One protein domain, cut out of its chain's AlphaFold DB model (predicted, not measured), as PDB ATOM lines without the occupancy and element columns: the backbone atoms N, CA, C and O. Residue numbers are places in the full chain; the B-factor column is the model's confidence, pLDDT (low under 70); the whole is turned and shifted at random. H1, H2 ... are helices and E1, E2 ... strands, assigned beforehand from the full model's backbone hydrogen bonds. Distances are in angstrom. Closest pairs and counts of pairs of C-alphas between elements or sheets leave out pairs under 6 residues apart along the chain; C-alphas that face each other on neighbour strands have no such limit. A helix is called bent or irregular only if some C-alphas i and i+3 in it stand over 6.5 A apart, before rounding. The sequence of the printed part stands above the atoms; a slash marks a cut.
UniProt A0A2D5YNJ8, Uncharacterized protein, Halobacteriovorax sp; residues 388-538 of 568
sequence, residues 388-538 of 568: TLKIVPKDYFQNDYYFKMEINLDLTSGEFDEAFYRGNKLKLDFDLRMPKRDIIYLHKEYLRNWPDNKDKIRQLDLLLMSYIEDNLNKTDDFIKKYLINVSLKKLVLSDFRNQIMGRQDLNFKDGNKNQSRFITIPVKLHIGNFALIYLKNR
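This is residues 388 to 538 of the 568 residues of an uncharacterized protein of Halobacteriovorax sp (UniProt A0A2D5YNJ8). A long, twisted four-stranded sheet has H4 packed over it, with the kinked H3 packing on H4 and on edge strand E3. H2 lies at one end of the sheet, H1 and H5 at the other; residues 509 to 515 stick out. The printed part has 151 residues with five named helices and four strands, ordered E1 E2 H1 E3 H2 H3 H4 E4 H5. The sheet E1 E2 E4 E3 is mixed, as is the class, helices and strands; the whole is compact, radius of gyration of the C-alphas 16.8 A, spanning 47 by 33 by 30 A.

E1, residues 388 to 391, and E2, 407 to 413, form an antiparallel hairpin, N 390 and O 410 within hydrogen-bond range at 2.9 A. E2 is parallel to E4, 518 to 527, with N 409 and O 524 at 2.8 A; E4 is antiparallel to E3, 426 to 435, with N 428 and O 525 at 2.9 A. H4, 488 to 501, is on one face, two layers of helix and sheet, at a height over the sheet of 8.5 A. H3, 454 to 480, is irregular, C-alphas 471 and 474 being 8.1 A apart; it only grazes the sheet. Residues 488 to 493 of H4 touch H3 at a steep tilt of 44 degrees, opposite ways, a helical hairpin; the closest C-alphas, Met 465 and Leu 493, are 6.5 A apart. H2, 436 to 449, touches H4, about perpendicular at 75 degrees, closest C-alphas His 443 and Ile 500, 5.8 A. H5, 529 to 538, touches H1, 414 to 419, closest C-alphas Phe 530 and Asp 417, 6.3 A. Every O i to N i+4 pair is within hydrogen-bond range in H2, H4 and H5, but 1 of 2 in H1 and 18 of 23 in H3.

E1 begins at C-alpha 388, (-39.058, 29.119, 56.499). E3 is 29.8 A long, H3 28.8 A and E4 28.2 A. H5 ends at C-alpha 538, (-46.201, 37.316, 66.652).

The C-alphas of Lys 513 and Asn 537 are farthest apart, 50.7 A. The printed part has no cut; the links E1 to E2 and H4 to E4 are long. In this model 54 printed residues have pLDDT under 70, among them 393 to 404, 471 to 487 and 503 to 516.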
ATOM      1  N   THR A 388     -40.219  29.611  57.234       75.56
ATOM      2  CA  THR A 388     -39.058  29.119  56.499       75.56
ATOM      3  C   THR A 388     -38.497  30.236  55.636       75.56
ATOM      4  O   THR A 388     -39.219  30.887  54.887       75.56
ATOM      5  N   LEU A 389     -37.195  30.488  55.769       79.94
ATOM      6  CA  LEU A 389     -36.456  31.421  54.924       79.94
ATOM      7  C   LEU A 389     -35.532  30.603  54.025       79.94
ATOM      8  O   LEU A 389     -34.645  29.909  54.526       79.94
ATOM      9  N   LYS A 390     -35.751  30.662  52.711       82.00
ATOM     10  CA  LYS A 390     -35.019  29.864  51.717       82.00
ATOM     11  C   LYS A 390     -34.421  30.765  50.634       82.00
ATOM     12  O   LYS A 390     -34.971  31.818  50.314       82.00
ATOM     13  N   ILE A 391     -33.290  30.346  50.065       79.94
ATOM     14  CA  ILE A 391     -32.745  30.950  48.840       79.94
ATOM     15  C   ILE A 391     -33.605  30.471  47.680       79.94
ATOM     16  O   ILE A 391     -33.890  29.277  47.579       79.94
ATOM     17  N   VAL A 392     -34.012  31.384  46.804       73.19
ATOM     18  CA  VAL A 392     -34.848  30.990  45.675       73.19
ATOM     19  C   VAL A 392     -34.000  30.280  44.612       73.19
ATOM     20  O   VAL A 392     -32.998  30.859  44.174       73.19
ATOM     21  N   PRO A 393     -34.388  29.071  44.151       65.75
ATOM     22  CA  PRO A 393     -33.687  28.373  43.077       65.75
ATOM     23  C   PRO A 393     -33.576  29.248  41.822       65.75
ATOM     24  O   PRO A 393     -34.527  29.935  41.429       65.75
ATOM     25  N   LYS A 394     -32.391  29.249  41.204       63.25
ATOM     26  CA  LYS A 394     -32.054  30.107  40.052       63.25
ATOM     27  C   LYS A 394     -32.321  29.441  38.698       63.25
ATOM     28  O   LYS A 394     -32.046  30.060  37.673       63.25
ATOM     29  N   ASP A 395     -32.922  28.253  38.697       51.88
ATOM     30  CA  ASP A 395     -33.036  27.336  37.549       51.88
ATOM     31  C   ASP A 395     -33.930  27.813  36.392       51.88
ATOM     32  O   ASP A 395     -34.203  27.045  35.478       51.88
ATOM     33  N   TYR A 396     -34.367  29.074  36.376       40.38
ATOM     34  CA  TYR A 396     -35.245  29.570  35.317       40.38
ATOM     35  C   TYR A 396     -34.667  30.679  34.432       40.38
ATOM     36  O   TYR A 396     -35.171  30.828  33.327       40.38
ATOM     37  N   PHE A 397     -33.624  31.434  34.822       43.25
ATOM     38  CA  PHE A 397     -33.146  32.574  34.004       43.25
ATOM     39  C   PHE A 397     -31.678  32.979  34.253       43.25
ATOM     40  O   PHE A 397     -31.393  34.143  34.547       43.25
ATOM     41  N   GLN A 398     -30.716  32.061  34.125       41.47
ATOM     42  CA  GLN A 398     -29.313  32.477  33.982       41.47
ATOM     43  C   GLN A 398     -29.066  32.897  32.529       41.47
ATOM     44  O   GLN A 398     -28.952  32.067  31.637       41.47
ATOM     45  N   ASN A 399     -29.039  34.205  32.276       44.81
ATOM     46  CA  ASN A 399     -28.533  34.736  31.016       44.81
ATOM     47  C   ASN A 399     -27.006  34.838  31.149       44.81
ATOM     48  O   ASN A 399     -26.503  35.671  31.910       44.81
ATOM     49  N   ASP A 400     -26.267  33.964  30.466       47.97
ATOM     50  CA  ASP A 400     -24.817  33.804  30.653       47.97
ATOM     51  C   ASP A 400     -23.998  35.059  30.312       47.97
ATOM     52  O   ASP A 400     -22.879  35.212  30.802       47.97
ATOM     53  N   TYR A 401     -24.577  35.994  29.550       45.06
ATOM     54  CA  TYR A 401     -23.879  37.140  28.962       45.06
ATOM     55  C   TYR A 401     -23.789  38.400  29.842       45.06
ATOM     56  O   TYR A 401     -22.928  39.244  29.591       45.06
ATOM     57  N   TYR A 402     -24.635  38.559  30.869       53.22
ATOM     58  CA  TYR A 402     -24.628  39.752  31.733       53.22
ATOM     59  C   TYR A 402     -24.721  39.372  33.209       53.22
ATOM     60  O   TYR A 402     -25.787  39.060  33.735       53.22
ATOM     61  N   PHE A 403     -23.587  39.435  33.904       53.06
ATOM     62  CA  PHE A 403     -23.537  39.208  35.340       53.06
ATOM     63  C   PHE A 403     -24.161  40.386  36.102       53.06
ATOM     64  O   PHE A 403     -23.582  41.470  36.184       53.06
ATOM     65  N   LYS A 404     -25.336  40.158  36.692       65.56
ATOM     66  CA  LYS A 404     -25.929  41.033  37.705       65.56
ATOM     67  C   LYS A 404     -26.034  40.243  39.005       65.56
ATOM     68  O   LYS A 404     -26.931  39.420  39.149       65.56
ATOM     69  N   MET A 405     -25.087  40.465  39.917       71.94
ATOM     70  CA  MET A 405     -25.101  39.819  41.231       71.94
ATOM     71  C   MET A 405     -26.343  40.287  41.997       71.94
ATOM     72  O   MET A 405     -26.505  41.483  42.227       71.94
ATOM     73  N   GLU A 406     -27.223  39.362  42.363       79.94
ATOM     74  CA  GLU A 406     -28.401  39.632  43.191       79.94
ATOM     75  C   GLU A 406     -28.743  38.411  44.045       79.94
ATOM     76  O   GLU A 406     -28.562  37.270  43.613       79.94
ATOM     77  N   ILE A 407     -29.227  38.643  45.262       82.81
ATOM     78  CA  ILE A 407     -29.617  37.581  46.195       82.81
ATOM     79  C   ILE A 407     -31.126  37.658  46.382       82.81
ATOM     80  O   ILE A 407     -31.648  38.682  46.811       82.81
ATOM     81  N   ASN A 408     -31.830  36.575  46.059       83.75
ATOM     82  CA  ASN A 408     -33.279  36.486  46.209       83.75
ATOM     83  C   ASN A 408     -33.605  35.476  47.313       83.75
ATOM     84  O   ASN A 408     -33.189  34.315  47.241       83.75
ATOM     85  N   LEU A 409     -34.346  35.924  48.321       84.06
ATOM     86  CA  LEU A 409     -34.769  35.135  49.472       84.06
ATOM     87  C   LEU A 409     -36.295  35.111  49.546       84.06
ATOM     88  O   LEU A 409     -36.928  36.154  49.397       84.06
ATOM     89  N   ASP A 410     -36.864  33.951  49.853       82.12
ATOM     90  CA  ASP A 410     -38.298  33.772  50.076       82.12
ATOM     91  C   ASP A 410     -38.545  33.417  51.546       82.12
ATOM     92  O   ASP A 410     -37.972  32.459  52.070       82.12
ATOM     93  N   LEU A 411     -39.393  34.209  52.208       83.31
ATOM     94  CA  LEU A 411     -39.918  33.946  53.544       83.31
ATOM     95  C   LEU A 411     -41.355  33.434  53.427       83.31
ATOM     96  O   LEU A 411     -42.252  34.186  53.042       83.31
ATOM     97  N   THR A 412     -41.569  32.171  53.780       79.81
ATOM     98  CA  THR A 412     -42.832  31.452  53.569       79.81
ATOM     99  C   THR A 412     -43.314  30.763  54.845       79.81
ATOM    100  O   THR A 412     -42.514  30.314  55.669       79.81
ATOM    101  N   SER A 413     -44.632  30.674  55.016       77.19
ATOM    102  CA  SER A 413     -45.294  29.882  56.058       77.19
ATOM    103  C   SER A 413     -46.211  28.859  55.383       77.19
ATOM    104  O   SER A 413     -47.236  29.233  54.813       77.19
ATOM    105  N   GLY A 414     -45.809  27.586  55.409       70.12
ATOM    106  CA  GLY A 414     -46.553  26.485  54.789       70.12
ATOM    107  C   GLY A 414     -46.559  26.487  53.251       70.12
ATOM    108  O   GLY A 414     -45.965  27.341  52.591       70.12
ATOM    109  N   GLU A 415     -47.260  25.510  52.677       65.62
ATOM    110  CA  GLU A 415     -47.254  25.197  51.237       65.62
ATOM    111  C   GLU A 415     -47.908  26.286  50.366       65.62
ATOM    112  O   GLU A 415     -47.532  26.493  49.212       65.62
ATOM    113  N   PHE A 416     -48.867  27.040  50.913       65.38
ATOM    114  CA  PHE A 416     -49.560  28.098  50.169       65.38
ATOM    115  C   PHE A 416     -48.633  29.264  49.821       65.38
ATOM    116  O   PHE A 416     -48.674  29.774  48.703       65.38
ATOM    117  N   ASP A 417     -47.764  29.668  50.751       68.62
ATOM    118  CA  ASP A 417     -46.767  30.706  50.490       68.62
ATOM    119  C   ASP A 417     -45.685  30.245  49.500       68.62
ATOM    120  O   ASP A 417     -45.115  31.076  48.785       68.62
ATOM    121  N   GLU A 418     -45.413  28.941  49.425       70.19
ATOM    122  CA  GLU A 418     -44.492  28.358  48.443       70.19
ATOM    123  C   GLU A 418     -45.093  28.351  47.026       70.19
ATOM    124  O   GLU A 418     -44.372  28.598  46.060       70.19
ATOM    125  N   ALA A 419     -46.412  28.169  46.899       64.12
ATOM    126  CA  ALA A 419     -47.115  28.139  45.613       64.12
ATOM    127  C   ALA A 419     -47.311  29.523  44.954       64.12
ATOM    128  O   ALA A 419     -47.535  29.607  43.743       64.12
ATOM    129  N   PHE A 420     -47.241  30.627  45.709       64.69
ATOM    130  CA  PHE A 420     -47.434  31.967  45.143       64.69
ATOM    131  C   PHE A 420     -46.228  32.450  44.324       64.69
ATOM    132  O   PHE A 420     -45.084  32.446  44.781       64.69
ATOM    133  N   TYR A 421     -46.504  32.986  43.130       63.16
ATOM    134  CA  TYR A 421     -45.503  33.649  42.290       63.16
ATOM    135  C   TYR A 421     -44.885  34.880  42.986       63.16
ATOM    136  O   TYR A 421     -45.588  35.639  43.653       63.16
ATOM    137  N   ARG A 422     -43.577  35.129  42.782       62.22
ATOM    138  CA  ARG A 422     -42.801  36.194  43.468       62.22
ATOM    139  C   ARG A 422     -43.403  37.596  43.336       62.22
ATOM    140  O   ARG A 422     -43.293  38.389  44.264       62.22
ATOM    141  N   GLY A 423     -44.039  37.899  42.199       60.81
ATOM    142  CA  GLY A 423     -44.707  39.187  41.955       60.81
ATOM    143  C   GLY A 423     -45.903  39.459  42.875       60.81
ATOM    144  O   GLY A 423     -46.291  40.609  43.038       60.81
ATOM    145  N   ASN A 424     -46.435  38.415  43.515       60.19
ATOM    146  CA  ASN A 424     -47.573  38.491  44.430       60.19
ATOM    147  C   ASN A 424     -47.145  38.443  45.911       60.19
ATOM    148  O   ASN A 424     -48.005  38.375  46.788       60.19
ATOM    149  N   LYS A 425     -45.833  38.455  46.193       77.50
ATOM    150  CA  LYS A 425     -45.252  38.498  47.544       77.50
ATOM    151  C   LYS A 425     -44.808  39.919  47.889       77.50
ATOM    152  O   LYS A 425     -44.361  40.667  47.016       77.50
ATOM    153  N   LEU A 426     -44.881  40.290  49.168       77.75
ATOM    154  CA  LEU A 426     -44.390  41.588  49.629       77.75
ATOM    155  C   LEU A 426     -42.867  41.624  49.502       77.75
ATOM    156  O   LEU A 426     -42.180  40.731  49.985       77.75
ATOM    157  N   LYS A 427     -42.337  42.663  48.866       78.44
ATOM    158  CA  LYS A 427     -40.918  42.759  48.541       78.44
ATOM    159  C   LYS A 427     -40.212  43.762  49.452       78.44
ATOM    160  O   LYS A 427     -40.625  44.917  49.533       78.44
ATOM    161  N   LEU A 428     -39.141  43.322  50.107       77.69
ATOM    162  CA  LEU A 428     -38.225  44.165  50.873       77.69
ATOM    163  C   LEU A 428     -36.839  44.122  50.235       77.69
ATOM    164  O   LEU A 428     -36.285  43.041  50.052       77.69
ATOM    165  N   ASP A 429     -36.280  45.295  49.951       79.44
ATOM    166  CA  ASP A 429     -34.982  45.433  49.296       79.44
ATOM    167  C   ASP A 429     -33.971  46.096  50.225       79.44
ATOM    168  O   ASP A 429     -34.269  47.098  50.881       79.44
ATOM    169  N   PHE A 430     -32.761  45.549  50.254       78.56
ATOM    170  CA  PHE A 430     -31.598  46.190  50.853       78.56
ATOM    171  C   PHE A 430     -30.338  45.854  50.056       78.56
ATOM    172  O   PHE A 430     -30.272  44.837  49.372       78.56
ATOM    173  N   ASP A 431     -29.326  46.709  50.157       81.56
ATOM    174  CA  ASP A 431     -28.124  46.614  49.338       81.56
ATOM    175  C   ASP A 431     -26.903  46.218  50.170       81.56
ATOM    176  O   ASP A 431     -26.609  46.840  51.191       81.56
ATOM    177  N   LEU A 432     -26.141  45.236  49.689       80.31
ATOM    178  CA  LEU A 432     -24.794  44.961  50.187       80.31
ATOM    179  C   LEU A 432     -23.786  45.778  49.382       80.31
ATOM    180  O   LEU A 432     -23.805  45.766  48.149       80.31
ATOM    181  N   ARG A 433     -22.883  46.474  50.075       81.69
ATOM    182  CA  ARG A 433     -21.806  47.246  49.447       81.69
ATOM    183  C   ARG A 433     -20.468  46.587  49.729       81.69
ATOM    184  O   ARG A 433     -20.101  46.427  50.890       81.69
ATOM    185  N   MET A 434     -19.735  46.238  48.671       81.56
ATOM    186  CA  MET A 434     -18.422  45.595  48.786       81.56
ATOM    187  C   MET A 434     -17.421  46.143  47.765       81.56
ATOM    188  O   MET A 434     -17.815  46.450  46.634       81.56
ATOM    189  N   PRO A 435     -16.130  46.275  48.118       84.94
ATOM    190  CA  PRO A 435     -15.112  46.714  47.173       84.94
ATOM    191  C   PRO A 435     -14.948  45.737  46.003       84.94
ATOM    192  O   PRO A 435     -14.854  44.524  46.188       84.94
ATOM    193  N   LYS A 436     -14.832  46.274  44.781       80.06
ATOM    194  CA  LYS A 436     -14.592  45.477  43.559       80.06
ATOM    195  C   LYS A 436     -13.367  44.566  43.692       80.06
ATOM    196  O   LYS A 436     -13.401  43.412  43.281       80.06
ATOM    197  N   ARG A 437     -12.287  45.093  44.282       80.88
ATOM    198  CA  ARG A 437     -11.005  44.388  44.450       80.88
ATOM    199  C   ARG A 437     -11.131  43.161  45.346       80.88
ATOM    200  O   ARG A 437     -10.563  42.126  45.016       80.88
ATOM    201  N   ASP A 438     -11.913  43.264  46.413       83.81
ATOM    202  CA  ASP A 438     -12.063  42.183  47.384       83.81
ATOM    203  C   ASP A 438     -12.926  41.057  46.824       83.81
ATOM    204  O   ASP A 438     -12.615  39.893  47.039       83.81
ATOM    205  N   ILE A 439     -13.939  41.375  46.010       81.94
ATOM    206  CA  ILE A 439     -14.716  40.361  45.284       81.94
ATOM    207  C   ILE A 439     -13.831  39.596  44.285       81.94
ATOM    208  O   ILE A 439     -13.898  38.369  44.228       81.94
ATOM    209  N   ILE A 440     -12.970  40.295  43.533       81.69
ATOM    210  CA  ILE A 440     -12.008  39.654  42.615       81.69
ATOM    211  C   ILE A 440     -11.019  38.776  43.394       81.69
ATOM    212  O   ILE A 440     -10.705  37.666  42.962       81.69
ATOM    213  N   TYR A 441     -10.520  39.265  44.532       85.56
ATOM    214  CA  TYR A 441      -9.609  38.519  45.397       85.56
ATOM    215  C   TYR A 441     -10.266  37.246  45.942       85.56
ATOM    216  O   TYR A 441      -9.729  36.156  45.751       85.56
ATOM    217  N   LEU A 442     -11.457  37.374  46.540       85.94
ATOM    218  CA  LEU A 442     -12.240  36.253  47.058       85.94
ATOM    219  C   LEU A 442     -12.492  35.216  45.963       85.94
ATOM    220  O   LEU A 442     -12.263  34.036  46.189       85.94
ATOM    221  N   HIS A 443     -12.889  35.639  44.761       84.81
ATOM    222  CA  HIS A 443     -13.108  34.740  43.629       84.81
ATOM    223  C   HIS A 443     -11.880  33.894  43.280       84.81
ATOM    224  O   HIS A 443     -11.971  32.668  43.224       84.81
ATOM    225  N   LYS A 444     -10.723  34.541  43.094       84.12
ATOM    226  CA  LYS A 444      -9.469  33.854  42.752       84.12
ATOM    227  C   LYS A 444      -9.037  32.889  43.849       84.12
ATOM    228  O   LYS A 444      -8.630  31.767  43.560       84.12
ATOM    229  N   GLU A 445      -9.142  33.315  45.104       86.69
ATOM    230  CA  GLU A 445      -8.747  32.493  46.243       86.69
ATOM    231  C   GLU A 445      -9.715  31.330  46.486       86.69
ATOM    232  O   GLU A 445      -9.252  30.229  46.784       86.69
ATOM    233  N   TYR A 446     -11.027  31.513  46.303       86.69
ATOM    234  CA  TYR A 446     -11.991  30.411  46.367       86.69
ATOM    235  C   TYR A 446     -11.724  29.382  45.263       86.69
ATOM    236  O   TYR A 446     -11.626  28.201  45.575       86.69
ATOM    237  N   LEU A 447     -11.530  29.801  44.005       82.88
ATOM    238  CA  LEU A 447     -11.236  28.876  42.899       82.88
ATOM    239  C   LEU A 447      -9.930  28.096  43.098       82.88
ATOM    240  O   LEU A 447      -9.848  26.931  42.728       82.88
ATOM    241  N   ARG A 448      -8.908  28.725  43.689       84.50
ATOM    242  CA  ARG A 448      -7.596  28.101  43.906       84.50
ATOM    243  C   ARG A 448      -7.588  27.073  45.037       84.50
ATOM    244  O   ARG A 448      -6.795  26.141  45.001       84.50
ATOM    245  N   ASN A 449      -8.399  27.294  46.070       85.12
ATOM    246  CA  ASN A 449      -8.330  26.537  47.320       85.12
ATOM    247  C   ASN A 449      -9.505  25.562  47.509       85.12
ATOM    248  O   ASN A 449      -9.462  24.744  48.428       85.12
ATOM    249  N   TRP A 450     -10.554  25.646  46.683       79.06
ATOM    250  CA  TRP A 450     -11.736  24.791  46.775       79.06
ATOM    251  C   TRP A 450     -11.592  23.485  45.977       79.06
ATOM    252  O   TRP A 450     -11.176  23.551  44.824       79.06
ATOM    253  N   PRO A 451     -12.012  22.318  46.511       73.19
ATOM    254  CA  PRO A 451     -12.567  22.064  47.850       73.19
ATOM    255  C   PRO A 451     -11.509  21.667  48.902       73.19
ATOM    256  O   PRO A 451     -11.859  21.404  50.056       73.19
ATOM    257  N   ASP A 452     -10.238  21.593  48.507       81.94
ATOM    258  CA  ASP A 452      -9.215  20.816  49.216       81.94
ATOM    259  C   ASP A 452      -8.657  21.509  50.469       81.94
ATOM    260  O   ASP A 452      -8.380  20.854  51.475       81.94
ATOM    261  N   ASN A 453      -8.535  22.841  50.466       86.56
ATOM    262  CA  ASN A 453      -7.953  23.597  51.578       86.56
ATOM    263  C   ASN A 453      -9.036  24.223  52.473       86.56
ATOM    264  O   ASN A 453      -9.341  25.419  52.405       86.56
ATOM    265  N   LYS A 454      -9.612  23.389  53.345       83.62
ATOM    266  CA  LYS A 454     -10.726  23.755  54.238       83.62
ATOM    267  C   LYS A 454     -10.410  24.923  55.177       83.62
ATOM    268  O   LYS A 454     -11.289  25.752  55.415       83.62
ATOM    269  N   ASP A 455      -9.180  25.027  55.674       85.12
ATOM    270  CA  ASP A 455      -8.788  26.103  56.594       85.12
ATOM    271  C   ASP A 455      -8.721  27.454  55.883       85.12
ATOM    272  O   ASP A 455      -9.220  28.460  56.399       85.12
ATOM    273  N   LYS A 456      -8.187  27.479  54.656       84.75
ATOM    274  CA  LYS A 456      -8.169  28.695  53.839       84.75
ATOM    275  C   LYS A 456      -9.579  29.117  53.431       84.75
ATOM    276  O   LYS A 456      -9.905  30.294  53.541       84.75
ATOM    277  N   ILE A 457     -10.440  28.171  53.049       84.25
ATOM    278  CA  ILE A 457     -11.856  28.440  52.741       84.25
ATOM    279  C   ILE A 457     -12.572  29.039  53.955       84.25
ATOM    280  O   ILE A 457     -13.295  30.021  53.814       84.25
ATOM    281  N   ARG A 458     -12.325  28.515  55.162       85.56
ATOM    282  CA  ARG A 458     -12.901  29.061  56.397       85.56
ATOM    283  C   ARG A 458     -12.446  30.498  56.664       85.56
ATOM    284  O   ARG A 458     -13.251  31.308  57.111       85.56
ATOM    285  N   GLN A 459     -11.187  30.833  56.375       86.50
ATOM    286  CA  GLN A 459     -10.688  32.211  56.478       86.50
ATOM    287  C   GLN A 459     -11.355  33.146  55.459       86.50
ATOM    288  O   GLN A 459     -11.711  34.271  55.808       86.50
ATOM    289  N   LEU A 460     -11.559  32.685  54.222       86.38
ATOM    290  CA  LEU A 460     -12.263  33.448  53.187       86.38
ATOM    291  C   LEU A 460     -13.743  33.649  53.545       86.38
ATOM    292  O   LEU A 460     -14.252  34.755  53.393       86.38
ATOM    293  N   ASP A 461     -14.403  32.624  54.093       86.06
ATOM    294  CA  ASP A 461     -15.785  32.713  54.577       86.06
ATOM    295  C   ASP A 461     -15.910  33.726  55.725       86.06
ATOM    296  O   ASP A 461     -16.874  34.484  55.755       86.06
ATOM    297  N   LEU A 462     -14.933  33.794  56.639       86.56
ATOM    298  CA  LEU A 462     -14.899  34.807  57.706       86.56
ATOM    299  C   LEU A 462     -14.712  36.227  57.157       86.56
ATOM    300  O   LEU A 462     -15.386  37.148  57.615       86.56
ATOM    301  N   LEU A 463     -13.842  36.403  56.159       85.19
ATOM    302  CA  LEU A 463     -13.634  37.690  55.490       85.19
ATOM    303  C   LEU A 463     -14.881  38.136  54.714       85.19
ATOM    304  O   LEU A 463     -15.278  39.294  54.770       85.19
ATOM    305  N   LEU A 464     -15.535  37.222  53.996       84.12
ATOM    306  CA  LEU A 464     -16.788  37.522  53.310       84.12
ATOM    307  C   LEU A 464     -17.911  37.822  54.315       84.12
ATOM    308  O   LEU A 464     -18.709  38.736  54.103       84.12
ATOM    309  N   MET A 465     -17.946  37.094  55.433       82.81
ATOM    310  CA  MET A 465     -18.902  37.319  56.509       82.81
ATOM    311  C   MET A 465     -18.745  38.714  57.117       82.81
ATOM    312  O   MET A 465     -19.761  39.371  57.297       82.81
ATOM    313  N   SER A 466     -17.529  39.223  57.350       84.00
ATOM    314  CA  SER A 466     -17.354  40.567  57.930       84.00
ATOM    315  C   SER A 466     -18.003  41.660  57.071       84.00
ATOM    316  O   SER A 466     -18.712  42.518  57.592       84.00
ATOM    317  N   TYR A 467     -17.884  41.572  55.741       81.31
ATOM    318  CA  TYR A 467     -18.571  42.497  54.829       81.31
ATOM    319  C   TYR A 467     -20.097  42.353  54.863       81.31
ATOM    320  O   TYR A 467     -20.826  43.328  54.673       81.31
ATOM    321  N   ILE A 468     -20.597  41.138  55.076       79.12
ATOM    322  CA  ILE A 468     -22.030  40.868  55.212       79.12
ATOM    323  C   ILE A 468     -22.549  41.430  56.545       79.12
ATOM    324  O   ILE A 468     -23.619  42.033  56.570       79.12
ATOM    325  N   GLU A 469     -21.803  41.278  57.640       77.38
ATOM    326  CA  GLU A 469     -22.198  41.746  58.973       77.38
ATOM    327  C   GLU A 469     -22.277  43.268  59.065       77.38
ATOM    328  O   GLU A 469     -23.298  43.790  59.521       77.38
ATOM    329  N   ASP A 470     -21.274  43.973  58.541       71.69
ATOM    330  CA  ASP A 470     -21.227  45.439  58.541       71.69
ATOM    331  C   ASP A 470     -22.431  46.065  57.817       71.69
ATOM    332  O   ASP A 470     -22.932  47.119  58.214       71.69
ATOM    333  N   ASN A 471     -22.953  45.382  56.792       66.38
ATOM    334  CA  ASN A 471     -24.120  45.826  56.029       66.38
ATOM    335  C   ASN A 471     -25.467  45.337  56.608       66.38
ATOM    336  O   ASN A 471     -26.507  45.913  56.287       66.38
ATOM    337  N   LEU A 472     -25.487  44.293  57.453       68.44
ATOM    338  CA  LEU A 472     -26.723  43.614  57.880       68.44
ATOM    339  C   LEU A 472     -27.120  43.796  59.344       68.44
ATOM    340  O   LEU A 472     -28.239  43.415  59.683       68.44
ATOM    341  N   ASN A 473     -26.282  44.362  60.215       64.69
ATOM    342  CA  ASN A 473     -26.537  44.342  61.665       64.69
ATOM    343  C   ASN A 473     -27.917  44.907  62.083       64.69
ATOM    344  O   ASN A 473     -28.570  44.330  62.945       64.69
ATOM    345  N   LYS A 474     -28.443  45.948  61.416       61.84
ATOM    346  CA  LYS A 474     -29.796  46.485  61.705       61.84
ATOM    347  C   LYS A 474     -30.946  45.601  61.192       61.84
ATOM    348  O   LYS A 474     -32.018  45.570  61.794       61.84
ATOM    349  N   THR A 475     -30.740  44.897  60.082       61.72
ATOM    350  CA  THR A 475     -31.755  44.051  59.427       61.72
ATOM    351  C   THR A 475     -31.792  42.651  60.044       61.72
ATOM    352  O   THR A 475     -32.862  42.070  60.211       61.72
ATOM    353  N   ASP A 476     -30.635  42.126  60.444       62.12
ATOM    354  CA  ASP A 476     -30.484  40.829  61.107       62.12
ATOM    355  C   ASP A 476     -31.158  40.831  62.490       62.12
ATOM    356  O   ASP A 476     -31.874  39.888  62.813       62.12
ATOM    357  N   ASP A 477     -31.050  41.922  63.257       64.31
ATOM    358  CA  ASP A 477     -31.758  42.084  64.538       64.31
ATOM    359  C   ASP A 477     -33.284  42.121  64.373       64.31
ATOM    360  O   ASP A 477     -34.024  41.536  65.171       64.31
ATOM    361  N   PHE A 478     -33.776  42.768  63.309       63.06
ATOM    362  CA  PHE A 478     -35.198  42.755  62.975       63.06
ATOM    363  C   PHE A 478     -35.670  41.335  62.648       63.06
ATOM    364  O   PHE A 478     -36.677  40.890  63.192       63.06
ATOM    365  N   ILE A 479     -34.938  40.599  61.811       63.94
ATOM    366  CA  ILE A 479     -35.331  39.255  61.367       63.94
ATOM    367  C   ILE A 479     -35.211  38.221  62.497       63.94
ATOM    368  O   ILE A 479     -36.142  37.441  62.708       63.94
ATOM    369  N   LYS A 480     -34.130  38.249  63.287       64.44
ATOM    370  CA  LYS A 480     -33.912  37.357  64.445       64.44
ATOM    371  C   LYS A 480     -34.984  37.490  65.523       64.44
ATOM    372  O   LYS A 480     -35.278  36.529  66.226       64.44
ATOM    373  N   LYS A 481     -35.604  38.667  65.648       63.03
ATOM    374  CA  LYS A 481     -36.721  38.888  66.575       63.03
ATOM    375  C   LYS A 481     -37.972  38.077  66.207       63.03
ATOM    376  O   LYS A 481     -38.790  37.788  67.085       63.03
ATOM    377  N   TYR A 482     -38.135  37.713  64.933       59.41
ATOM    378  CA  TYR A 482     -39.351  37.076  64.426       59.41
ATOM    379  C   TYR A 482     -39.151  35.677  63.821       59.41
ATOM    380  O   TYR A 482     -40.124  34.926  63.774       59.41
ATOM    381  N   LEU A 483     -37.936  35.300  63.405       62.09
ATOM    382  CA  LEU A 483     -37.611  33.969  62.873       62.09
ATOM    383  C   LEU A 483     -36.845  33.137  63.906       62.09
ATOM    384  O   LEU A 483     -35.857  33.596  64.469       62.09
ATOM    385  N   ILE A 484     -37.284  31.898  64.141       53.25
ATOM    386  CA  ILE A 484     -36.582  30.939  65.006       53.25
ATOM    387  C   ILE A 484     -35.626  30.127  64.117       53.25
ATOM    388  O   ILE A 484     -36.037  29.600  63.089       53.25
ATOM    389  N   ASN A 485     -34.355  30.028  64.511       55.41
ATOM    390  CA  ASN A 485     -33.350  29.097  63.968       55.41
ATOM    391  C   ASN A 485     -32.838  29.288  62.523       55.41
ATOM    392  O   ASN A 485     -32.134  28.410  62.028       55.41
ATOM    393  N   VAL A 486     -33.061  30.431  61.865       62.56
ATOM    394  CA  VAL A 486     -32.446  30.711  60.548       62.56
ATOM    395  C   VAL A 486     -31.597  31.979  60.588       62.56
ATOM    396  O   VAL A 486     -32.054  33.037  61.008       62.56
ATOM    397  N   SER A 487     -30.340  31.879  60.140       68.19
ATOM    398  CA  SER A 487     -29.429  33.023  60.036       68.19
ATOM    399  C   SER A 487     -29.457  33.580  58.616       68.19
ATOM    400  O   SER A 487     -28.918  32.953  57.699       68.19
ATOM    401  N   LEU A 488     -30.036  34.777  58.451       73.69
ATOM    402  CA  LEU A 488     -29.988  35.539  57.198       73.69
ATOM    403  C   LEU A 488     -28.545  35.620  56.680       73.69
ATOM    404  O   LEU A 488     -28.284  35.337  55.514       73.69
ATOM    405  N   LYS A 489     -27.609  35.932  57.583       76.62
ATOM    406  CA  LYS A 489     -26.175  36.041  57.291       76.62
ATOM    407  C   LYS A 489     -25.616  34.774  56.634       76.62
ATOM    408  O   LYS A 489     -24.930  34.873  55.624       76.62
ATOM    409  N   LYS A 490     -25.961  33.581  57.142       81.19
ATOM    410  CA  LYS A 490     -25.503  32.300  56.566       81.19
ATOM    411  C   LYS A 490     -26.083  32.029  55.174       81.19
ATOM    412  O   LYS A 490     -25.368  31.514  54.320       81.19
ATOM    413  N   LEU A 491     -27.353  32.368  54.937       81.50
ATOM    414  CA  LEU A 491     -27.986  32.187  53.624       81.50
ATOM    415  C   LEU A 491     -27.400  33.140  52.582       81.50
ATOM    416  O   LEU A 491     -27.052  32.713  51.484       81.50
ATOM    417  N   VAL A 492     -27.227  34.410  52.955       82.06
ATOM    418  CA  VAL A 492     -26.567  35.421  52.123       82.06
ATOM    419  C   VAL A 492     -25.138  34.987  51.799       82.06
ATOM    420  O   VAL A 492     -24.772  34.977  50.629       82.06
ATOM    421  N   LEU A 493     -24.362  34.547  52.797       85.44
ATOM    422  CA  LEU A 493     -23.003  34.026  52.613       85.44
ATOM    423  C   LEU A 493     -22.973  32.853  51.625       85.44
ATOM    424  O   LEU A 493     -22.170  32.850  50.695       85.44
ATOM    425  N   SER A 494     -23.864  31.874  51.807       83.75
ATOM    426  CA  SER A 494     -23.929  30.691  50.948       83.75
ATOM    427  C   SER A 494     -24.276  31.042  49.501       83.75
ATOM    428  O   SER A 494     -23.615  30.551  48.590       83.75
ATOM    429  N   ASP A 495     -25.295  31.875  49.267       82.19
ATOM    430  CA  ASP A 495     -25.684  32.253  47.904       82.19
ATOM    431  C   ASP A 495     -24.609  33.116  47.232       82.19
ATOM    432  O   ASP A 495     -24.282  32.906  46.066       82.19
ATOM    433  N   PHE A 496     -24.007  34.045  47.976       83.62
ATOM    434  CA  PHE A 496     -22.939  34.911  47.482       83.62
ATOM    435  C   PHE A 496     -21.701  34.112  47.075       83.62
ATOM    436  O   PHE A 496     -21.176  34.290  45.975       83.62
ATOM    437  N   ARG A 497     -21.265  33.178  47.931       84.06
ATOM    438  CA  ARG A 497     -20.150  32.274  47.639       84.06
ATOM    439  C   ARG A 497     -20.428  31.449  46.384       84.06
ATOM    440  O   ARG A 497     -19.588  31.410  45.490       84.06
ATOM    441  N   ASN A 498     -21.623  30.863  46.274       80.94
ATOM    442  CA  ASN A 498     -22.014  30.076  45.104       80.94
ATOM    443  C   ASN A 498     -22.028  30.921  43.815       80.94
ATOM    444  O   ASN A 498     -21.567  30.454  42.777       80.94
ATOM    445  N   GLN A 499     -22.501  32.172  43.873       78.19
ATOM    446  CA  GLN A 499     -22.491  33.087  42.723       78.19
ATOM    447  C   GLN A 499     -21.080  33.473  42.274       78.19
ATOM    448  O   GLN A 499     -20.833  33.591  41.075       78.19
ATOM    449  N   ILE A 500     -20.168  33.678  43.225       79.19
ATOM    450  CA  ILE A 500     -18.769  33.985  42.927       79.19
ATOM    451  C   ILE A 500     -18.061  32.770  42.338       79.19
ATOM    452  O   ILE A 500     -17.313  32.912  41.380       79.19
ATOM    453  N   MET A 501     -18.276  31.583  42.897       76.12
ATOM    454  CA  MET A 501     -17.596  30.366  42.458       76.12
ATOM    455  C   MET A 501     -18.137  29.797  41.144       76.12
ATOM    456  O   MET A 501     -17.385  29.191  40.391       76.12
ATOM    457  N   GLY A 502     -19.423  29.990  40.847       70.38
ATOM    458  CA  GLY A 502     -20.076  29.464  39.644       70.38
ATOM    459  C   GLY A 502     -19.683  30.153  38.331       70.38
ATOM    460  O   GLY A 502     -20.371  29.979  37.329       70.38
ATOM    461  N   ARG A 503     -18.623  30.969  38.313       68.25
ATOM    462  CA  ARG A 503     -18.169  31.729  37.138       68.25
ATOM    463  C   ARG A 503     -16.716  31.402  36.803       68.25
ATOM    464  O   ARG A 503     -15.919  31.130  37.691       68.25
ATOM    465  N   GLN A 504     -16.383  31.463  35.513       63.28
ATOM    466  CA  GLN A 504     -15.011  31.281  35.025       63.28
ATOM    467  C   GLN A 504     -14.182  32.578  35.069       63.28
ATOM    468  O   GLN A 504     -12.964  32.502  35.187       63.28
ATOM    469  N   ASP A 505     -14.821  33.755  34.990       64.56
ATOM    470  CA  ASP A 505     -14.155  35.063  35.086       64.56
ATOM    471  C   ASP A 505     -15.106  36.138  35.656       64.56
ATOM    472  O   ASP A 505     -16.309  36.139  35.372       64.56
ATOM    473  N   LEU A 506     -14.568  37.078  36.442       67.94
ATOM    474  CA  LEU A 506     -15.270  38.245  36.990       67.94
ATOM    475  C   LEU A 506     -14.732  39.530  36.346       67.94
ATOM    476  O   LEU A 506     -13.984  40.293  36.958       67.94
ATOM    477  N   ASN A 507     -15.159  39.810  35.113       60.53
ATOM    478  CA  ASN A 507     -14.841  41.071  34.443       60.53
ATOM    479  C   ASN A 507     -15.835  42.174  34.823       60.53
ATOM    480  O   ASN A 507     -16.850  42.398  34.156       60.53
ATOM    481  N   PHE A 508     -15.518  42.932  35.873       63.44
ATOM    482  CA  PHE A 508     -16.135  44.241  36.076       63.44
ATOM    483  C   PHE A 508     -15.549  45.183  35.024       63.44
ATOM    484  O   PHE A 508     -14.461  45.703  35.232       63.44
ATOM    485  N   LYS A 509     -16.217  45.359  33.872       52.94
ATOM    486  CA  LYS A 509     -15.761  46.284  32.818       52.94
ATOM    487  C   LYS A 509     -15.361  47.627  33.449       52.94
ATOM    488  O   LYS A 509     -16.234  48.372  33.900       52.94
ATOM    489  N   ASP A 510     -14.062  47.930  33.461       48.66
ATOM    490  CA  ASP A 510     -13.499  49.226  33.854       48.66
ATOM    491  C   ASP A 510     -13.819  50.260  32.761       48.66
ATOM    492  O   ASP A 510     -12.977  50.703  31.987       48.66
ATOM    493  N   GLY A 511     -15.099  50.606  32.649       44.41
ATOM    494  CA  GLY A 511     -15.598  51.645  31.761       44.41
ATOM    495  C   GLY A 511     -15.816  52.935  32.539       44.41
ATOM    496  O   GLY A 511     -16.900  53.143  33.072       44.41
ATOM    497  N   ASN A 512     -14.807  53.806  32.548       40.84
ATOM    498  CA  ASN A 512     -14.766  55.169  33.106       40.84
ATOM    499  C   ASN A 512     -14.227  55.309  34.537       40.84
ATOM    500  O   ASN A 512     -14.746  54.748  35.500       40.84
ATOM    501  N   LYS A 513     -13.239  56.207  34.670       44.88
ATOM    502  CA  LYS A 513     -12.542  56.638  35.900       44.88
ATOM    503  C   LYS A 513     -13.445  57.211  37.015       44.88
ATOM    504  O   LYS A 513     -12.931  57.544  38.073       44.88
ATOM    505  N   ASN A 514     -14.765  57.266  36.809       49.06
ATOM    506  CA  ASN A 514     -15.768  57.697  37.791       49.06
ATOM    507  C   ASN A 514     -16.731  56.579  38.240       49.06
ATOM    508  O   ASN A 514     -17.731  56.862  38.897       49.06
ATOM    509  N   GLN A 515     -16.471  55.305  37.925       54.88
ATOM    510  CA  GLN A 515     -17.266  54.219  38.502       54.88
ATOM    511  C   GLN A 515     -16.895  53.967  39.970       54.88
ATOM    512  O   GLN A 515     -15.722  53.839  40.318       54.88
ATOM    513  N   SER A 516     -17.918  53.849  40.823       56.94
ATOM    514  CA  SER A 516     -17.804  53.491  42.242       56.94
ATOM    515  C   SER A 516     -16.805  52.342  42.469       56.94
ATOM    516  O   SER A 516     -16.896  51.288  41.833       56.94
ATOM    517  N   ARG A 517     -15.874  52.529  43.423       71.81
ATOM    518  CA  ARG A 517     -14.941  51.482  43.906       71.81
ATOM    519  C   ARG A 517     -15.674  50.279  44.521       71.81
ATOM    520  O   ARG A 517     -15.069  49.224  44.706       71.81
ATOM    521  N   PHE A 518     -16.960  50.446  44.814       74.25
ATOM    522  CA  PHE A 518     -17.843  49.455  45.408       74.25
ATOM    523  C   PHE A 518     -18.868  48.945  44.395       74.25
ATOM    524  O   PHE A 518     -19.408  49.723  43.602       74.25
ATOM    525  N   ILE A 519     -19.177  47.655  44.474       75.50
ATOM    526  CA  ILE A 519     -20.345  47.042  43.838       75.50
ATOM    527  C   ILE A 519     -21.492  47.075  44.840       75.50
ATOM    528  O   ILE A 519     -21.295  46.841  46.032       75.50
ATOM    529  N   THR A 520     -22.680  47.395  44.334       79.56
ATOM    530  CA  THR A 520     -23.937  47.338  45.084       79.56
ATOM    531  C   THR A 520     -24.682  46.084  44.657       79.56
ATOM    532  O   THR A 520     -24.929  45.895  43.466       79.56
ATOM    533  N   ILE A 521     -24.983  45.216  45.615       81.62
ATOM    534  CA  ILE A 521     -25.555  43.891  45.381       81.62
ATOM    535  C   ILE A 521     -26.917  43.873  46.066       81.62
ATOM    536  O   ILE A 521     -26.963  43.843  47.299       81.62
ATOM    537  N   PRO A 522     -28.021  43.936  45.304       83.25
ATOM    538  CA  PRO A 522     -29.348  43.953  45.886       83.25
ATOM    539  C   PRO A 522     -29.679  42.586  46.483       83.25
ATOM    540  O   PRO A 522     -29.534  41.544  45.833       83.25
ATOM    541  N   VAL A 523     -30.178  42.612  47.710       83.88
ATOM    542  CA  VAL A 523     -30.786  41.478  48.391       83.88
ATOM    543  C   VAL A 523     -32.278  41.750  48.501       83.88
ATOM    544  O   VAL A 523     -32.704  42.733  49.108       83.88
ATOM    545  N   LYS A 524     -33.067  40.879  47.880       85.50
ATOM    546  CA  LYS A 524     -34.522  40.987  47.802       85.50
ATOM    547  C   LYS A 524     -35.133  39.893  48.662       85.50
ATOM    548  O   LYS A 524     -34.901  38.710  48.417       85.50
ATOM    549  N   LEU A 525     -35.907  40.290  49.663       82.75
ATOM    550  CA  LEU A 525     -36.672  39.397  50.523       82.75
ATOM    551  C   LEU A 525     -38.149  39.451  50.122       82.75
ATOM    552  O   LEU A 525     -38.806  40.479  50.285       82.75
ATOM    553  N   HIS A 526     -38.668  38.338  49.616       84.94
ATOM    554  CA  HIS A 526     -40.072  38.164  49.271       84.94
ATOM    555  C   HIS A 526     -40.809  37.486  50.426       84.94
ATOM    556  O   HIS A 526     -40.531  36.341  50.772       84.94
ATOM    557  N   ILE A 527     -41.763  38.188  51.024       83.19
ATOM    558  CA  ILE A 527     -42.547  37.715  52.164       83.19
ATOM    559  C   ILE A 527     -43.911  37.242  51.664       83.19
ATOM    560  O   ILE A 527     -44.662  38.014  51.061       83.19
ATOM    561  N   GLY A 528     -44.222  35.970  51.916       80.38
ATOM    562  CA  GLY A 528     -45.526  35.376  51.641       80.38
ATOM    563  C   GLY A 528     -46.651  35.990  52.481       80.38
ATOM    564  O   GLY A 528     -46.422  36.589  53.535       80.38
ATOM    565  N   ASN A 529     -47.888  35.868  52.006       76.69
ATOM    566  CA  ASN A 529     -49.041  36.485  52.661       76.69
ATOM    567  C   ASN A 529     -49.337  35.828  54.015       76.69
ATOM    568  O   ASN A 529     -49.647  36.529  54.982       76.69
ATOM    569  N   PHE A 530     -49.190  34.505  54.116       72.94
ATOM    570  CA  PHE A 530     -49.378  33.790  55.379       72.94
ATOM    571  C   PHE A 530     -48.218  34.056  56.345       72.94
ATOM    572  O   PHE A 530     -48.452  34.317  57.528       72.94
ATOM    573  N   ALA A 531     -46.988  34.145  55.839       77.19
ATOM    574  CA  ALA A 531     -45.831  34.586  56.607       77.19
ATOM    575  C   ALA A 531     -46.019  35.999  57.178       77.19
ATOM    576  O   ALA A 531     -45.697  36.249  58.340       77.19
ATOM    577  N   LEU A 532     -46.594  36.927  56.410       74.19
ATOM    578  CA  LEU A 532     -46.884  38.282  56.881       74.19
ATOM    579  C   LEU A 532     -47.919  38.293  58.017       74.19
ATOM    580  O   LEU A 532     -47.747  39.012  59.005       74.19
ATOM    581  N   ILE A 533     -48.975  37.482  57.900       70.75
ATOM    582  CA  ILE A 533     -49.980  37.307  58.959       70.75
ATOM    583  C   ILE A 533     -49.319  36.750  60.224       70.75
ATOM    584  O   ILE A 533     -49.540  37.283  61.316       70.75
ATOM    585  N   TYR A 534     -48.449  35.746  60.084       72.81
ATOM    586  CA  TYR A 534     -47.683  35.192  61.198       72.81
ATOM    587  C   TYR A 534     -46.815  36.264  61.875       72.81
ATOM    588  O   TYR A 534     -46.877  36.437  63.095       72.81
ATOM    589  N   LEU A 535     -46.042  37.040  61.102       73.56
ATOM    590  CA  LEU A 535     -45.188  38.117  61.624       73.56
ATOM    591  C   LEU A 535     -46.002  39.173  62.385       73.56
ATOM    592  O   LEU A 535     -45.602  39.610  63.470       73.56
ATOM    593  N   LYS A 536     -47.165  39.564  61.845       73.69
ATOM    594  CA  LYS A 536     -48.096  40.498  62.493       73.69
ATOM    595  C   LYS A 536     -48.585  39.947  63.832       73.69
ATOM    596  O   LYS A 536     -48.501  40.645  64.843       73.69
ATOM    597  N   ASN A 537     -49.069  38.709  63.851       68.69
ATOM    598  CA  ASN A 537     -49.624  38.091  65.054       68.69
ATOM    599  C   ASN A 537     -48.551  37.884  66.130       68.69
ATOM    600  O   ASN A 537     -48.769  38.227  67.292       68.69
ATOM    601  N   ARG A 538     -47.349  37.442  65.744       69.50
ATOM    602  CA  ARG A 538     -46.201  37.316  66.652       69.50
ATOM    603  C   ARG A 538     -45.784  38.659  67.247       69.50
ATOM    604  O   ARG A 538     -45.479  38.738  68.436       69.50
TER     605      ARG A 538